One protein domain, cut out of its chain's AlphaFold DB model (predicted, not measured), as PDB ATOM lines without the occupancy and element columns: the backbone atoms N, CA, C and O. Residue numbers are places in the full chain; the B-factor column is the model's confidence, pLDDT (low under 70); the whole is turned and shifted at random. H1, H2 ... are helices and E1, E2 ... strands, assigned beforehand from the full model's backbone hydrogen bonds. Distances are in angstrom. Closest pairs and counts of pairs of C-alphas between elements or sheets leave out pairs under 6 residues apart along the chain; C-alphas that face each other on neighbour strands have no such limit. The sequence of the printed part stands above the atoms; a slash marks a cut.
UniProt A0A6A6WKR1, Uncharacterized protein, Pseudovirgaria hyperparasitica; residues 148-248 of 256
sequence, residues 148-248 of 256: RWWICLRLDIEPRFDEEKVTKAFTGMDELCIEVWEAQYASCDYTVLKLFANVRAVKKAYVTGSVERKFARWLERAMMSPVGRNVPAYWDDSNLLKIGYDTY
ATOM      1  N   ARG A 148     154.966 122.449  63.611       97.38
ATOM      2  CA  ARG A 148     154.716 123.420  64.686       97.38
ATOM      3  C   ARG A 148     153.664 124.432  64.264       97.38
ATOM      4  O   ARG A 148     153.853 125.157  63.287       97.38
ATOM      5  N   TRP A 149     152.587 124.509  65.029       97.62
ATOM      6  CA  TRP A 149     151.383 125.242  64.671       97.62
ATOM      7  C   TRP A 149     150.978 126.254  65.731       97.62
ATOM      8  O   TRP A 149     151.091 126.021  66.933       97.62
ATOM      9  N   TRP A 150     150.442 127.370  65.260       96.88
ATOM     10  CA  TRP A 150     149.749 128.372  66.049       96.88
ATOM     11  C   TRP A 150     148.390 128.652  65.419       96.88
ATOM     12  O   TRP A 150     148.292 128.804  64.203       96.88
ATOM     13  N   ILE A 151     147.339 128.746  66.222       96.00
ATOM     14  CA  ILE A 151     146.007 129.124  65.756       96.00
ATOM     15  C   ILE A 151     145.407 130.163  66.696       96.00
ATOM     16  O   ILE A 151     145.427 129.996  67.912       96.00
ATOM     17  N   CYS A 152     144.874 131.237  66.119       94.25
ATOM     18  CA  CYS A 152     144.167 132.284  66.848       94.25
ATOM     19  C   CYS A 152     142.662 132.102  66.653       94.25
ATOM     20  O   CYS A 152     142.197 132.151  65.514       94.25
ATOM     21  N   LEU A 153     141.900 131.899  67.724       93.12
ATOM     22  CA  LEU A 153     140.462 131.631  67.668       93.12
ATOM     23  C   LEU A 153     139.673 132.733  68.376       93.12
ATOM     24  O   LEU A 153     140.037 133.172  69.468       93.12
ATOM     25  N   ARG A 154     138.566 133.143  67.752       91.44
ATOM     26  CA  ARG A 154     137.537 133.963  68.396       91.44
ATOM     27  C   ARG A 154     136.538 133.048  69.081       91.44
ATOM     28  O   ARG A 154     136.036 132.130  68.440       91.44
ATOM     29  N   LEU A 155     136.266 133.297  70.356       90.75
ATOM     30  CA  LEU A 155     135.307 132.504  71.132       90.75
ATOM     31  C   LEU A 155     133.844 132.903  70.870       90.75
ATOM     32  O   LEU A 155     132.936 132.122  71.123       90.75
ATOM     33  N   ASP A 156     133.611 134.099  70.334       87.69
ATOM     34  CA  ASP A 156     132.293 134.670  70.023       87.69
ATOM     35  C   ASP A 156     131.798 134.356  68.596       87.69
ATOM     36  O   ASP A 156     130.739 134.839  68.197       87.69
ATOM     37  N   ILE A 157     132.551 133.584  67.800       87.31
ATOM     38  CA  ILE A 157     132.120 133.125  66.470       87.31
ATOM     39  C   ILE A 157     131.994 131.608  66.477       87.31
ATOM     40  O   ILE A 157     132.897 130.896  66.912       87.31
ATOM     41  N   GLU A 158     130.920 131.117  65.867       88.62
ATOM     42  CA  GLU A 158     130.793 129.709  65.522       88.62
ATOM     43  C   GLU A 158     131.907 129.246  64.549       88.62
ATOM     44  O   GLU A 158     132.084 129.808  63.457       88.62
ATOM     45  N   PRO A 159     132.683 128.212  64.908       91.38
ATOM     46  CA  PRO A 159     133.781 127.737  64.086       91.38
ATOM     47  C   PRO A 159     133.253 127.066  62.816       91.38
ATOM     48  O   PRO A 159     132.292 126.307  62.827       91.38
ATOM     49  N   ARG A 160     133.945 127.280  61.692       93.19
ATOM     50  CA  ARG A 160     133.614 126.637  60.400       93.19
ATOM     51  C   ARG A 160     134.204 125.230  60.254       93.19
ATOM     52  O   ARG A 160     134.398 124.741  59.140       93.19
ATOM     53  N   PHE A 161     134.546 124.604  61.368       95.06
ATOM     54  CA  PHE A 161     135.158 123.290  61.439       95.06
ATOM     55  C   PHE A 161     134.524 122.495  62.577       95.06
ATOM     56  O   PHE A 161     133.986 123.060  63.524       95.06
ATOM     57  N   ASP A 162     134.605 121.179  62.463       95.81
ATOM     58  CA  ASP A 162     134.129 120.226  63.454       95.81
ATOM     59  C   ASP A 162     135.323 119.589  64.181       95.81
ATOM     60  O   ASP A 162     136.492 119.766  63.816       95.81
ATOM     61  N   GLU A 163     135.016 118.840  65.232       95.69
ATOM     62  CA  GLU A 163     136.000 118.126  66.041       95.69
ATOM     63  C   GLU A 163     136.816 117.109  65.223       95.69
ATOM     64  O   GLU A 163     138.022 116.963  65.438       95.69
ATOM     65  N   GLU A 164     136.198 116.439  64.248       96.81
ATOM     66  CA  GLU A 164     136.879 115.466  63.388       96.81
ATOM     67  C   GLU A 164     137.972 116.127  62.541       96.81
ATOM     68  O   GLU A 164     139.104 115.633  62.474       96.81
ATOM     69  N   LYS A 165     137.674 117.281  61.930       97.00
ATOM     70  CA  LYS A 165     138.653 118.061  61.161       97.00
ATOM     71  C   LYS A 165     139.788 118.556  62.039       97.00
ATOM     72  O   LYS A 165     140.939 118.470  61.617       97.00
ATOM     73  N   VAL A 166     139.487 119.045  63.240       97.50
ATOM     74  CA  VAL A 166     140.498 119.522  64.198       97.50
ATOM     75  C   VAL A 166     141.419 118.384  64.625       97.50
ATOM     76  O   VAL A 166     142.643 118.506  64.545       97.50
ATOM     77  N   THR A 167     140.833 117.247  64.990       97.25
ATOM     78  CA  THR A 167     141.566 116.046  65.390       97.25
ATOM     79  C   THR A 167     142.487 115.572  64.272       97.25
ATOM     80  O   THR A 167     143.675 115.342  64.507       97.25
ATOM     81  N   LYS A 168     141.981 115.500  63.036       97.31
ATOM     82  CA  LYS A 168     142.776 115.129  61.860       97.31
ATOM     83  C   LYS A 168     143.890 116.133  61.560       97.31
ATOM     84  O   LYS A 168     144.954 115.731  61.099       97.31
ATOM     85  N   ALA A 169     143.641 117.422  61.775       97.19
ATOM     86  CA  ALA A 169     144.578 118.480  61.427       97.19
ATOM     87  C   ALA A 169     145.785 118.550  62.372       97.19
ATOM     88  O   ALA A 169     146.882 118.836  61.901       97.19
ATOM     89  N   PHE A 170     145.598 118.298  63.672       98.00
ATOM     90  CA  PHE A 170     146.625 118.597  64.679       98.00
ATOM     91  C   PHE A 170     147.132 117.406  65.499       98.00
ATOM     92  O   PHE A 170     148.073 117.565  66.278       98.00
ATOM     93  N   THR A 171     146.552 116.216  65.353       97.75
ATOM     94  CA  THR A 171     147.062 115.030  66.059       97.75
ATOM     95  C   THR A 171     148.480 114.692  65.594       97.75
ATOM     96  O   THR A 171     148.755 114.658  64.398       97.75
ATOM     97  N   GLY A 172     149.377 114.415  66.544       97.44
ATOM     98  CA  GLY A 172     150.762 114.014  66.264       97.44
ATOM     99  C   GLY A 172     151.723 115.153  65.903       97.44
ATOM    100  O   GLY A 172     152.844 114.875  65.485       97.44
ATOM    101  N   MET A 173     151.308 116.415  66.045       97.38
ATOM    102  CA  MET A 173     152.158 117.574  65.753       97.38
ATOM    103  C   MET A 173     153.263 117.770  66.805       97.38
ATOM    104  O   MET A 173     153.130 117.387  67.969       97.38
ATOM    105  N   ASP A 174     154.366 118.405  66.412       97.94
ATOM    106  CA  ASP A 174     155.466 118.713  67.330       97.94
ATOM    107  C   ASP A 174     155.055 119.777  68.348       97.94
ATOM    108  O   ASP A 174     155.348 119.666  69.537       97.94
ATOM    109  N   GLU A 175     154.358 120.811  67.887       98.00
ATOM    110  CA  GLU A 175     153.921 121.908  68.740       98.00
ATOM    111  C   GLU A 175     152.562 122.434  68.283       98.00
ATOM    112  O   GLU A 175     152.347 122.636  67.089       98.00
ATOM    113  N   LEU A 176     151.652 122.671  69.229       98.31
ATOM    114  CA  LEU A 176     150.371 123.326  68.975       98.31
ATOM    115  C   LEU A 176     150.121 124.423  70.010       98.31
ATOM    116  O   LEU A 176     149.920 124.148  71.190       98.31
ATOM    117  N   CYS A 177     150.088 125.667  69.551       97.12
ATOM    118  CA  CYS A 177     149.701 126.819  70.348       97.12
ATOM    119  C   CYS A 177     148.310 127.298  69.927       97.12
ATOM    120  O   CYS A 177     148.096 127.689  68.779       97.12
ATOM    121  N   ILE A 178     147.365 127.261  70.858       97.25
ATOM    122  CA  ILE A 178     146.018 127.789  70.687       97.25
ATOM    123  C   ILE A 178     145.943 129.095  71.465       97.25
ATOM    124  O   ILE A 178     146.100 129.132  72.685       97.25
ATOM    125  N   GLU A 179     145.706 130.178  70.750       95.31
ATOM    126  CA  GLU A 179     145.510 131.495  71.326       95.31
ATOM    127  C   GLU A 179     144.053 131.893  71.141       95.31
ATOM    128  O   GLU A 179     143.545 131.908  70.021       95.31
ATOM    129  N   VAL A 180     143.367 132.195  72.236       93.75
ATOM    130  CA  VAL A 180     141.959 132.589  72.199       93.75
ATOM    131  C   VAL A 180     141.767 134.030  72.613       93.75
ATOM    132  O   VAL A 180     142.488 134.562  73.457       93.75
ATOM    133  N   TRP A 181     140.761 134.665  72.034       90.94
ATOM    134  CA  TRP A 181     140.331 135.987  72.451       90.94
ATOM    135  C   TRP A 181     138.822 136.146  72.285       90.94
ATOM    136  O   TRP A 181     138.175 135.449  71.499       90.94
ATOM    137  N   GLU A 182     138.277 137.086  73.045       87.62
ATOM    138  CA  GLU A 182     136.874 137.485  73.025       87.62
ATOM    139  C   GLU A 182     136.784 138.985  72.724       87.62
ATOM    140  O   GLU A 182     137.650 139.763  73.130       87.62
ATOM    141  N   ALA A 183     135.763 139.399  71.971       83.25
ATOM    142  CA  ALA A 183     135.527 140.817  71.694       83.25
ATOM    143  C   ALA A 183     134.826 141.532  72.863       83.25
ATOM    144  O   ALA A 183     134.965 142.744  73.019       83.25
ATOM    145  N   GLN A 184     134.069 140.785  73.669       80.75
ATOM    146  CA  GLN A 184     133.351 141.264  74.845       80.75
ATOM    147  C   GLN A 184     133.686 140.367  76.033       80.75
ATOM    148  O   GLN A 184     133.790 139.154  75.887       80.75
ATOM    149  N   TYR A 185     133.867 140.979  77.200       76.31
ATOM    150  CA  TYR A 185     134.226 140.261  78.416       76.31
ATOM    151  C   TYR A 185     133.091 139.342  78.874       76.31
ATOM    152  O   TYR A 185     131.951 139.795  78.996       76.31
ATOM    153  N   ALA A 186     133.418 138.079  79.165       73.38
ATOM    154  CA  ALA A 186     132.504 137.091  79.749       73.38
ATOM    155  C   ALA A 186     131.216 136.829  78.936       73.38
ATOM    156  O   ALA A 186     130.205 136.394  79.487       73.38
ATOM    157  N   SER A 187     131.236 137.082  77.624       75.62
ATOM    158  CA  SER A 187     130.071 136.888  76.750       75.62
ATOM    159  C   SER A 187     130.065 135.547  76.012       75.62
ATOM    160  O   SER A 187     129.106 135.248  75.304       75.62
ATOM    161  N   CYS A 188     131.144 134.770  76.103       79.62
ATOM    162  CA  CYS A 188     131.327 133.533  75.349       79.62
ATOM    163  C   CYS A 188     131.759 132.368  76.239       79.62
ATOM    164  O   CYS A 188     132.380 132.550  77.286       79.62
ATOM    165  N   ASP A 189     131.440 131.156  75.791       84.00
ATOM    166  CA  ASP A 189     131.854 129.917  76.433       84.00
ATOM    167  C   ASP A 189     133.066 129.280  75.722       84.00
ATOM    168  O   ASP A 189     133.628 129.809  74.763       84.00
ATOM    169  N   TYR A 190     133.496 128.112  76.207       89.00
ATOM    170  CA  TYR A 190     134.629 127.372  75.641       89.00
ATOM    171  C   TYR A 190     134.214 126.288  74.638       89.00
ATOM    172  O   TYR A 190     134.965 125.336  74.427       89.00
ATOM    173  N   THR A 191     133.033 126.386  74.017       89.38
ATOM    174  CA  THR A 191     132.559 125.393  73.028       89.38
ATOM    175  C   THR A 191     133.539 125.193  71.879       89.38
ATOM    176  O   THR A 191     133.868 124.053  71.553       89.38
ATOM    177  N   VAL A 192     134.100 126.274  71.337       92.06
ATOM    178  CA  VAL A 192     135.101 126.216  70.258       92.06
ATOM    179  C   VAL A 192     136.360 125.463  70.691       92.06
ATOM    180  O   VAL A 192     136.885 124.638  69.945       92.06
ATOM    181  N   LEU A 193     136.834 125.700  71.917       93.69
ATOM    182  CA  LEU A 193     138.004 125.009  72.458       93.69
ATOM    183  C   LEU A 193     137.736 123.526  72.736       93.69
ATOM    184  O   LEU A 193     138.651 122.713  72.613       93.69
ATOM    185  N   LYS A 194     136.493 123.147  73.066       92.69
ATOM    186  CA  LYS A 194     136.120 121.736  73.253       92.69
ATOM    187  C   LYS A 194     136.322 120.913  71.978       92.69
ATOM    188  O   LYS A 194     136.629 119.735  72.096       92.69
ATOM    189  N   LEU A 195     136.271 121.518  70.787       95.44
ATOM    190  CA  LEU A 195     136.560 120.825  69.520       95.44
ATOM    191  C   LEU A 195     138.008 120.310  69.423       95.44
ATOM    192  O   LEU A 195     138.300 119.439  68.610       95.44
ATOM    193  N   PHE A 196     138.919 120.828  70.250       96.62
ATOM    194  CA  PHE A 196     140.306 120.365  70.335       96.62
ATOM    195  C   PHE A 196     140.491 119.239  71.361       96.62
ATOM    196  O   PHE A 196     141.578 118.672  71.459       96.62
ATOM    197  N   ALA A 197     139.448 118.877  72.115       94.38
ATOM    198  CA  ALA A 197     139.540 117.919  73.211       94.38
ATOM    199  C   ALA A 197     139.913 116.499  72.765       94.38
ATOM    200  O   ALA A 197     140.375 115.729  73.606       94.38
ATOM    201  N   ASN A 198     139.763 116.156  71.481       95.56
ATOM    202  CA  ASN A 198     140.156 114.866  70.904       95.56
ATOM    203  C   ASN A 198     141.476 114.883  70.115       95.56
ATOM    204  O   ASN A 198     141.938 113.828  69.685       95.56
ATOM    205  N   VAL A 199     142.150 116.032  70.004       97.44
ATOM    206  CA  VAL A 199     143.527 116.093  69.486       97.44
ATOM    207  C   VAL A 199     144.449 115.319  70.430       97.44
ATOM    208  O   VAL A 199     144.326 115.433  71.647       97.44
ATOM    209  N   ARG A 200     145.362 114.501  69.900       97.81
ATOM    210  CA  ARG A 200     146.262 113.651  70.705       97.81
ATOM    211  C   ARG A 200     147.698 113.690  70.191       97.81
ATOM    212  O   ARG A 200     147.967 114.147  69.083       97.81
ATOM    213  N   ALA A 201     148.615 113.147  70.988       97.69
ATOM    214  CA  ALA A 201     150.022 112.933  70.655       97.69
ATOM    215  C   ALA A 201     150.782 114.194  70.206       97.69
ATOM    216  O   ALA A 201     151.787 114.090  69.506       97.69
ATOM    217  N   VAL A 202     150.328 115.378  70.618       98.06
ATOM    218  CA  VAL A 202     151.083 116.613  70.407       98.06
ATOM    219  C   VAL A 202     152.267 116.623  71.372       98.06
ATOM    220  O   VAL A 202     152.072 116.439  72.571       98.06
ATOM    221  N   LYS A 203     153.501 116.844  70.904       97.75
ATOM    222  CA  LYS A 203     154.665 116.798  71.817       97.75
ATOM    223  C   LYS A 203     154.665 117.954  72.818       97.75
ATOM    224  O   LYS A 203     155.121 117.786  73.947       97.75
ATOM    225  N   LYS A 204     154.166 119.120  72.409       98.06
ATOM    226  CA  LYS A 204     154.141 120.351  73.204       98.06
ATOM    227  C   LYS A 204     152.881 121.149  72.877       98.06
ATOM    228  O   LYS A 204     152.676 121.513  71.723       98.06
ATOM    229  N   ALA A 205     152.036 121.417  73.866       97.94
ATOM    230  CA  ALA A 205     150.803 122.163  73.643       97.94
ATOM    231  C   ALA A 205     150.662 123.351  74.596       97.94
ATOM    232  O   ALA A 205     151.048 123.264  75.761       97.94
ATOM    233  N   TYR A 206     150.088 124.439  74.083       96.75
ATOM    234  CA  TYR A 206     149.830 125.672  74.821       96.75
ATOM    235  C   TYR A 206     148.432 126.181  74.535       96.75
ATOM    236  O   TYR A 206     148.025 126.233  73.375       96.75
ATOM    237  N   VAL A 207     147.727 126.607  75.576       97.19
ATOM    238  CA  VAL A 207     146.442 127.293  75.449       97.19
ATOM    239  C   VAL A 207     146.531 128.613  76.211       97.19
ATOM    240  O   VAL A 207     146.772 128.633  77.416       97.19
ATOM    241  N   THR A 208     146.395 129.730  75.498       94.81
ATOM    242  CA  THR A 208     146.659 131.082  76.024       94.81
ATOM    243  C   THR A 208     145.579 132.079  75.608       94.81
ATOM    244  O   THR A 208     144.785 131.797  74.712       94.81
ATOM    245  N   GLY A 209     145.561 133.257  76.238       91.88
ATOM    246  CA  GLY A 209     144.616 134.336  75.939       91.88
ATOM    247  C   GLY A 209     143.431 134.378  76.908       91.88
ATOM    248  O   GLY A 209     143.616 134.141  78.101       91.88
ATOM    249  N   SER A 210     142.235 134.700  76.409       90.81
ATOM    250  CA  SER A 210     141.000 134.839  77.206       90.81
ATOM    251  C   SER A 210     140.413 133.479  77.622       90.81
ATOM    252  O   SER A 210     139.378 133.054  77.118       90.81
ATOM    253  N   VAL A 211     141.102 132.756  78.507       91.06
ATOM    254  CA  VAL A 211     140.712 131.412  78.967       91.06
ATOM    255  C   VAL A 211     141.105 131.175  80.423       91.06
ATOM    256  O   VAL A 211     142.169 131.596  80.872       91.06
ATOM    257  N   GLU A 212     140.265 130.449  81.161       90.62
ATOM    258  CA  GLU A 212     140.570 130.029  82.525       90.62
ATOM    259  C   GLU A 212     141.795 129.101  82.556       90.62
ATOM    260  O   GLU A 212     141.896 128.119  81.810       90.62
ATOM    261  N   ARG A 213     142.718 129.360  83.490       90.25
ATOM    262  CA  ARG A 213     143.966 128.597  83.615       90.25
ATOM    263  C   ARG A 213     143.727 127.099  83.812       90.25
ATOM    264  O   ARG A 213     144.470 126.292  83.258       90.25
ATOM    265  N   LYS A 214     142.721 126.711  84.604       90.50
ATOM    266  CA  LYS A 214     142.417 125.296  84.878       90.50
ATOM    267  C   LYS A 214     141.955 124.576  83.606       90.50
ATOM    268  O   LYS A 214     142.499 123.514  83.289       90.50
ATOM    269  N   PHE A 215     141.051 125.190  82.840       92.12
ATOM    270  CA  PHE A 215     140.583 124.666  81.556       92.12
ATOM    271  C   PHE A 215     141.722 124.553  80.534       92.12
ATOM    272  O   PHE A 215     141.917 123.491  79.941       92.12
ATOM    273  N   ALA A 216     142.537 125.604  80.394       95.00
ATOM    274  CA  ALA A 216     143.706 125.608  79.514       95.00
ATOM    275  C   ALA A 216     144.666 124.451  79.835       95.00
ATOM    276  O   ALA A 216     145.002 123.657  78.958       95.00
ATOM    277  N   ARG A 217     145.037 124.277  81.112       95.12
ATOM    278  CA  ARG A 217     145.923 123.184  81.552       95.12
ATOM    279  C   ARG A 217     145.332 121.800  81.319       95.12
ATOM    280  O   ARG A 217     146.074 120.862  81.024       95.12
ATOM    281  N   TRP A 218     144.025 121.636  81.503       95.38
ATOM    282  CA  TRP A 218     143.359 120.379  81.179       95.38
ATOM    283  C   TRP A 218     143.459 120.079  79.681       95.38
ATOM    284  O   TRP A 218     143.885 118.980  79.325       95.38
ATOM    285  N   LEU A 219     143.159 121.058  78.824       96.50
ATOM    286  CA  LEU A 219     143.182 120.886  77.374       96.50
ATOM    287  C   LEU A 219     144.604 120.626  76.851       96.50
ATOM    288  O   LEU A 219     144.801 119.710  76.060       96.50
ATOM    289  N   GLU A 220     145.614 121.339  77.357       97.31
ATOM    290  CA  GLU A 220     147.033 121.075  77.062       97.31
ATOM    291  C   GLU A 220     147.409 119.614  77.353       97.31
ATOM    292  O   GLU A 220     147.954 118.916  76.494       97.31
ATOM    293  N   ARG A 221     147.058 119.110  78.546       96.31
ATOM    294  CA  ARG A 221     147.309 117.709  78.925       96.31
ATOM    295  C   ARG A 221     146.532 116.722  78.062       96.31
ATOM    296  O   ARG A 221     147.063 115.656  77.755       96.31
ATOM    297  N   ALA A 222     145.299 117.055  77.684       96.12
ATOM    298  CA  ALA A 222     144.498 116.228  76.792       96.12
ATOM    299  C   ALA A 222     145.189 116.085  75.425       96.12
ATOM    300  O   ALA A 222     145.397 114.963  74.960       96.12
ATOM    301  N   MET A 223     145.640 117.198  74.841       97.88
ATOM    302  CA  MET A 223     146.330 117.229  73.546       97.88
ATOM    303  C   MET A 223     147.672 116.494  73.549       97.88
ATOM    304  O   MET A 223     148.013 115.808  72.583       97.88
ATOM    305  N   MET A 224     148.414 116.585  74.653       97.69
ATOM    306  CA  MET A 224     149.703 115.907  74.821       97.69
ATOM    307  C   MET A 224     149.580 114.426  75.199       97.69
ATOM    308  O   MET A 224     150.581 113.713  75.297       97.69
ATOM    309  N   SER A 225     148.364 113.935  75.437       96.94
ATOM    310  CA  SER A 225     148.154 112.541  75.806       96.94
ATOM    311  C   SER A 225     148.264 111.593  74.597       96.94
ATOM    312  O   SER A 225     147.978 112.003  73.469       96.94
ATOM    313  N   PRO A 226     148.670 110.321  74.787       96.19
ATOM    314  CA  PRO A 226     148.778 109.360  73.688       96.19
ATOM    315  C   PRO A 226     147.445 109.114  72.973       96.19
ATOM    316  O   PRO A 226     146.373 109.195  73.577       96.19
ATOM    317  N   VAL A 227     147.514 108.736  71.694       94.12
ATOM    318  CA  VAL A 227     146.334 108.312  70.925       94.12
ATOM    319  C   VAL A 227     145.652 107.129  71.626       94.12
ATOM    320  O   VAL A 227     146.318 106.216  72.107       94.12
ATOM    321  N   GLY A 228     144.319 107.161  71.708       88.31
ATOM    322  CA  GLY A 228     143.513 106.120  72.356       88.31
ATOM    323  C   GLY A 228     143.377 106.257  73.877       88.31
ATOM    324  O   GLY A 228     142.568 105.550  74.475       88.31
ATOM    325  N   ARG A 229     144.099 107.185  74.526       89.56
ATOM    326  CA  ARG A 229     143.885 107.470  75.948       89.56
ATOM    327  C   ARG A 229     142.550 108.185  76.149       89.56
ATOM    328  O   ARG A 229     142.308 109.244  75.565       89.56
ATOM    329  N   ASN A 230     141.719 107.632  77.029       86.81
ATOM    330  CA  ASN A 230     140.529 108.313  77.519       86.81
ATOM    331  C   ASN A 230     140.960 109.434  78.480       86.81
ATOM    332  O   ASN A 230     141.673 109.188  79.458       86.81
ATOM    333  N   VAL A 231     140.570 110.664  78.157       87.25
ATOM    334  CA  VAL A 231     140.783 111.839  78.998       87.25
ATOM    335  C   VAL A 231     139.413 112.244  79.536       87.25
ATOM    336  O   VAL A 231     138.529 112.517  78.723       87.25
ATOM    337  N   PRO A 232     139.219 112.291  80.866       85.25
ATOM    338  CA  PRO A 232     137.951 112.710  81.447       85.25
ATOM    339  C   PRO A 232     137.548 114.103  80.971       85.25
ATOM    340  O   PRO A 232     138.404 114.981  80.806       85.25
ATOM    341  N   ALA A 233     136.247 114.313  80.790       84.00
ATOM    342  CA  ALA A 233     135.709 115.629  80.485       84.00
ATOM    343  C   ALA A 233     136.033 116.612  81.621       84.00
ATOM    344  O   ALA A 233     135.996 116.249  82.794       84.00
ATOM    345  N   TYR A 234     136.343 117.864  81.276       80.00
ATOM    346  CA  TYR A 234     136.712 118.885  82.264       80.00
ATOM    347  C   TYR A 234     135.627 119.131  83.328       80.00
ATOM    348  O   TYR A 234     135.948 119.315  84.494       80.00
ATOM    349  N   TRP A 235     134.355 119.100  82.920       69.38
ATOM    350  CA  TRP A 235     133.186 119.384  83.764       69.38
ATOM    351  C   TRP A 235     132.607 118.136  84.446       69.38
ATOM    352  O   TRP A 235     131.471 118.153  84.907       69.38
ATOM    353  N   ASP A 236     133.341 117.023  84.454       60.78
ATOM    354  CA  ASP A 236     132.957 115.859  85.246       60.78
ATOM    355  C   ASP A 236     133.398 116.091  86.700       60.78
ATOM    356  O   ASP A 236     134.537 115.802  87.084       60.78
ATOM    357  N   ASP A 237     132.487 116.653  87.501       48.56
ATOM    358  CA  ASP A 237     132.685 117.015  88.915       48.56
ATOM    359  C   ASP A 237     133.237 115.856  89.765       48.56
ATOM    360  O   ASP A 237     133.931 116.068  90.762       48.56
ATOM    361  N   SER A 238     133.013 114.609  89.339       52.12
ATOM    362  CA  SER A 238     133.514 113.409  90.016       52.12
ATOM    363  C   SER A 238     135.043 113.230  89.938       52.12
ATOM    364  O   SER A 238     135.621 112.454  90.710       52.12
ATOM    365  N   ASN A 239     135.722 113.958  89.041       48.19
ATOM    366  CA  ASN A 239     137.165 113.863  88.807       48.19
ATOM    367  C   ASN A 239     137.968 115.093  89.257       48.19
ATOM    368  O   ASN A 239     139.172 114.957  89.482       48.19
ATOM    369  N   LEU A 240     137.349 116.260  89.464       44.53
ATOM    370  CA  LEU A 240     138.053 117.460  89.947       44.53
ATOM    371  C   LEU A 240     138.673 117.249  91.344       44.53
ATOM    372  O   LEU A 240     139.797 117.686  91.590       44.53
ATOM    373  N   LEU A 241     138.014 116.452  92.192       45.25
ATOM    374  CA  LEU A 241     138.512 116.017  93.507       45.25
ATOM    375  C   LEU A 241     139.714 115.055  93.437       45.25
ATOM    376  O   LEU A 241     140.481 114.959  94.391       45.25
ATOM    377  N   LYS A 242     139.913 114.339  92.321       48.34
ATOM    378  CA  LYS A 242     141.005 113.355  92.167       48.34
ATOM    379  C   LYS A 242     142.284 113.948  91.583       48.34
ATOM    380  O   LYS A 242     143.343 113.340  91.710       48.34
ATOM    381  N   ILE A 243     142.205 115.117  90.947       50.22
ATOM    382  CA  ILE A 243     143.351 115.769  90.288       50.22
ATOM    383  C   ILE A 243     144.063 116.751  91.249       50.22
ATOM    384  O   ILE A 243     144.983 117.460  90.851       50.22
ATOM    385  N   GLY A 244     143.697 116.765  92.539       43.91
ATOM    386  CA  GLY A 244     144.404 117.536  93.569       43.91
ATOM    387  C   GLY A 244     144.305 119.053  93.388       43.91
ATOM    388  O   GLY A 244     145.197 119.777  93.821       43.91
ATOM    389  N   TYR A 245     143.254 119.539  92.724       43.41
ATOM    390  CA  TYR A 245     142.956 120.965  92.713       43.41
ATOM    391  C   TYR A 245     142.167 121.305  93.970       43.41
ATOM    392  O   TYR A 245     141.040 120.840  94.134       43.41
ATOM    393  N   ASP A 246     142.744 122.151  94.823       46.50
ATOM    394  CA  ASP A 246     141.955 122.911  95.785       46.50
ATOM    395  C   ASP A 246     140.875 123.668  95.007       46.50
ATOM    396  O   ASP A 246     141.146 124.388  94.034       46.50
ATOM    397  N   THR A 247     139.633 123.493  95.434       47.78
ATOM    398  CA  THR A 247     138.454 124.233  94.984       47.78
ATOM    399  C   THR A 247     138.507 125.669  95.506       47.78
ATOM    400  O   THR A 247     137.569 126.143  96.136       47.78
ATOM    401  N   TYR A 248     139.626 126.365  95.291       46.69
ATOM    402  CA  TYR A 248     139.681 127.802  95.481       46.69
ATOM    403  C   TYR A 248     138.977 128.431  94.281       46.69
ATOM    404  O   TYR A 248     139.461 128.365  93.142       46.69
TER     405      TYR A 248
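AT A GLANCE: This is residues 148 to 248 of the 256 residues of an uncharacterized protein of Pseudovirgaria hyperparasitica (UniProt A0A6A6WKR1). A small wall of three parallel strands has helix H3 over one face, along its edge strand E3; the links that hold H1 and H2 pass on that same side, and the other face is bare. H4 and the tail lie far from the sheet, beyond H3. The 101 printed residues hold, in order, E1, H1, E2, H2, E3, H3 and H4; the sheet runs E1, E2, E3. The class is mixed, with 47 residues in named elements, under half. The whole is compact, with a radius of gyration of the C-alphas of 13.4 A and spans of 34 by 34 by 20 A.

IN THESE COORDINATES: E1, residues 148 to 154, begins with C-alpha 148 at (154.716, 123.420, 64.686) and is 20.5 A long. H1 is residues 163 to 170, E2 175 to 181, 19.9 A, H2 191 to 194, and E3 204 to 209, 17.1 A. H3, residues 213 to 223, is 15.4 A long. H4, residues 237 to 240, ends with C-alpha 240 at (138.053, 117.460, 89.947).

HOW THE PARTS SIT: E1 and E2 are parallel at 15 degrees, with N 151 and O 177 at 2.9 A. E2 and E3 are parallel at 10 degrees, with N 178 and O 206 at 2.8 A. E1, H1, E2 and E2, H2, E3 are strand-helix-strand units, parallel neighbour strands with a helix between, both with right-handed crossovers. H3 on one face of the sheet makes two layers, at a height of 7.0 A over the sheet. It lies over E3 and, at 29 degrees on the local plane, only just runs along the strands; the closest C-alphas, Val 207 and Ala 216, are 5.2 A apart. H2 only grazes the sheet with residues 192 to 193 and is near H3. H1 and H4 are not on the sheet, and H4 is apart from H3. Every O i to N i+4 pair is within hydrogen-bond range in H1 and H3; H2 and H4 are too short for one, and their single O i to N i+3 pair is within range in H2 but not in H4.

THE WHOLE: The C-alphas of Gln 184 and Gly 228, the two farthest apart, are 36.7 A apart. The printed part has no cut. The link from H3 to H4, 13 residues, is long. Residues 235 to 248 have pLDDT under 70.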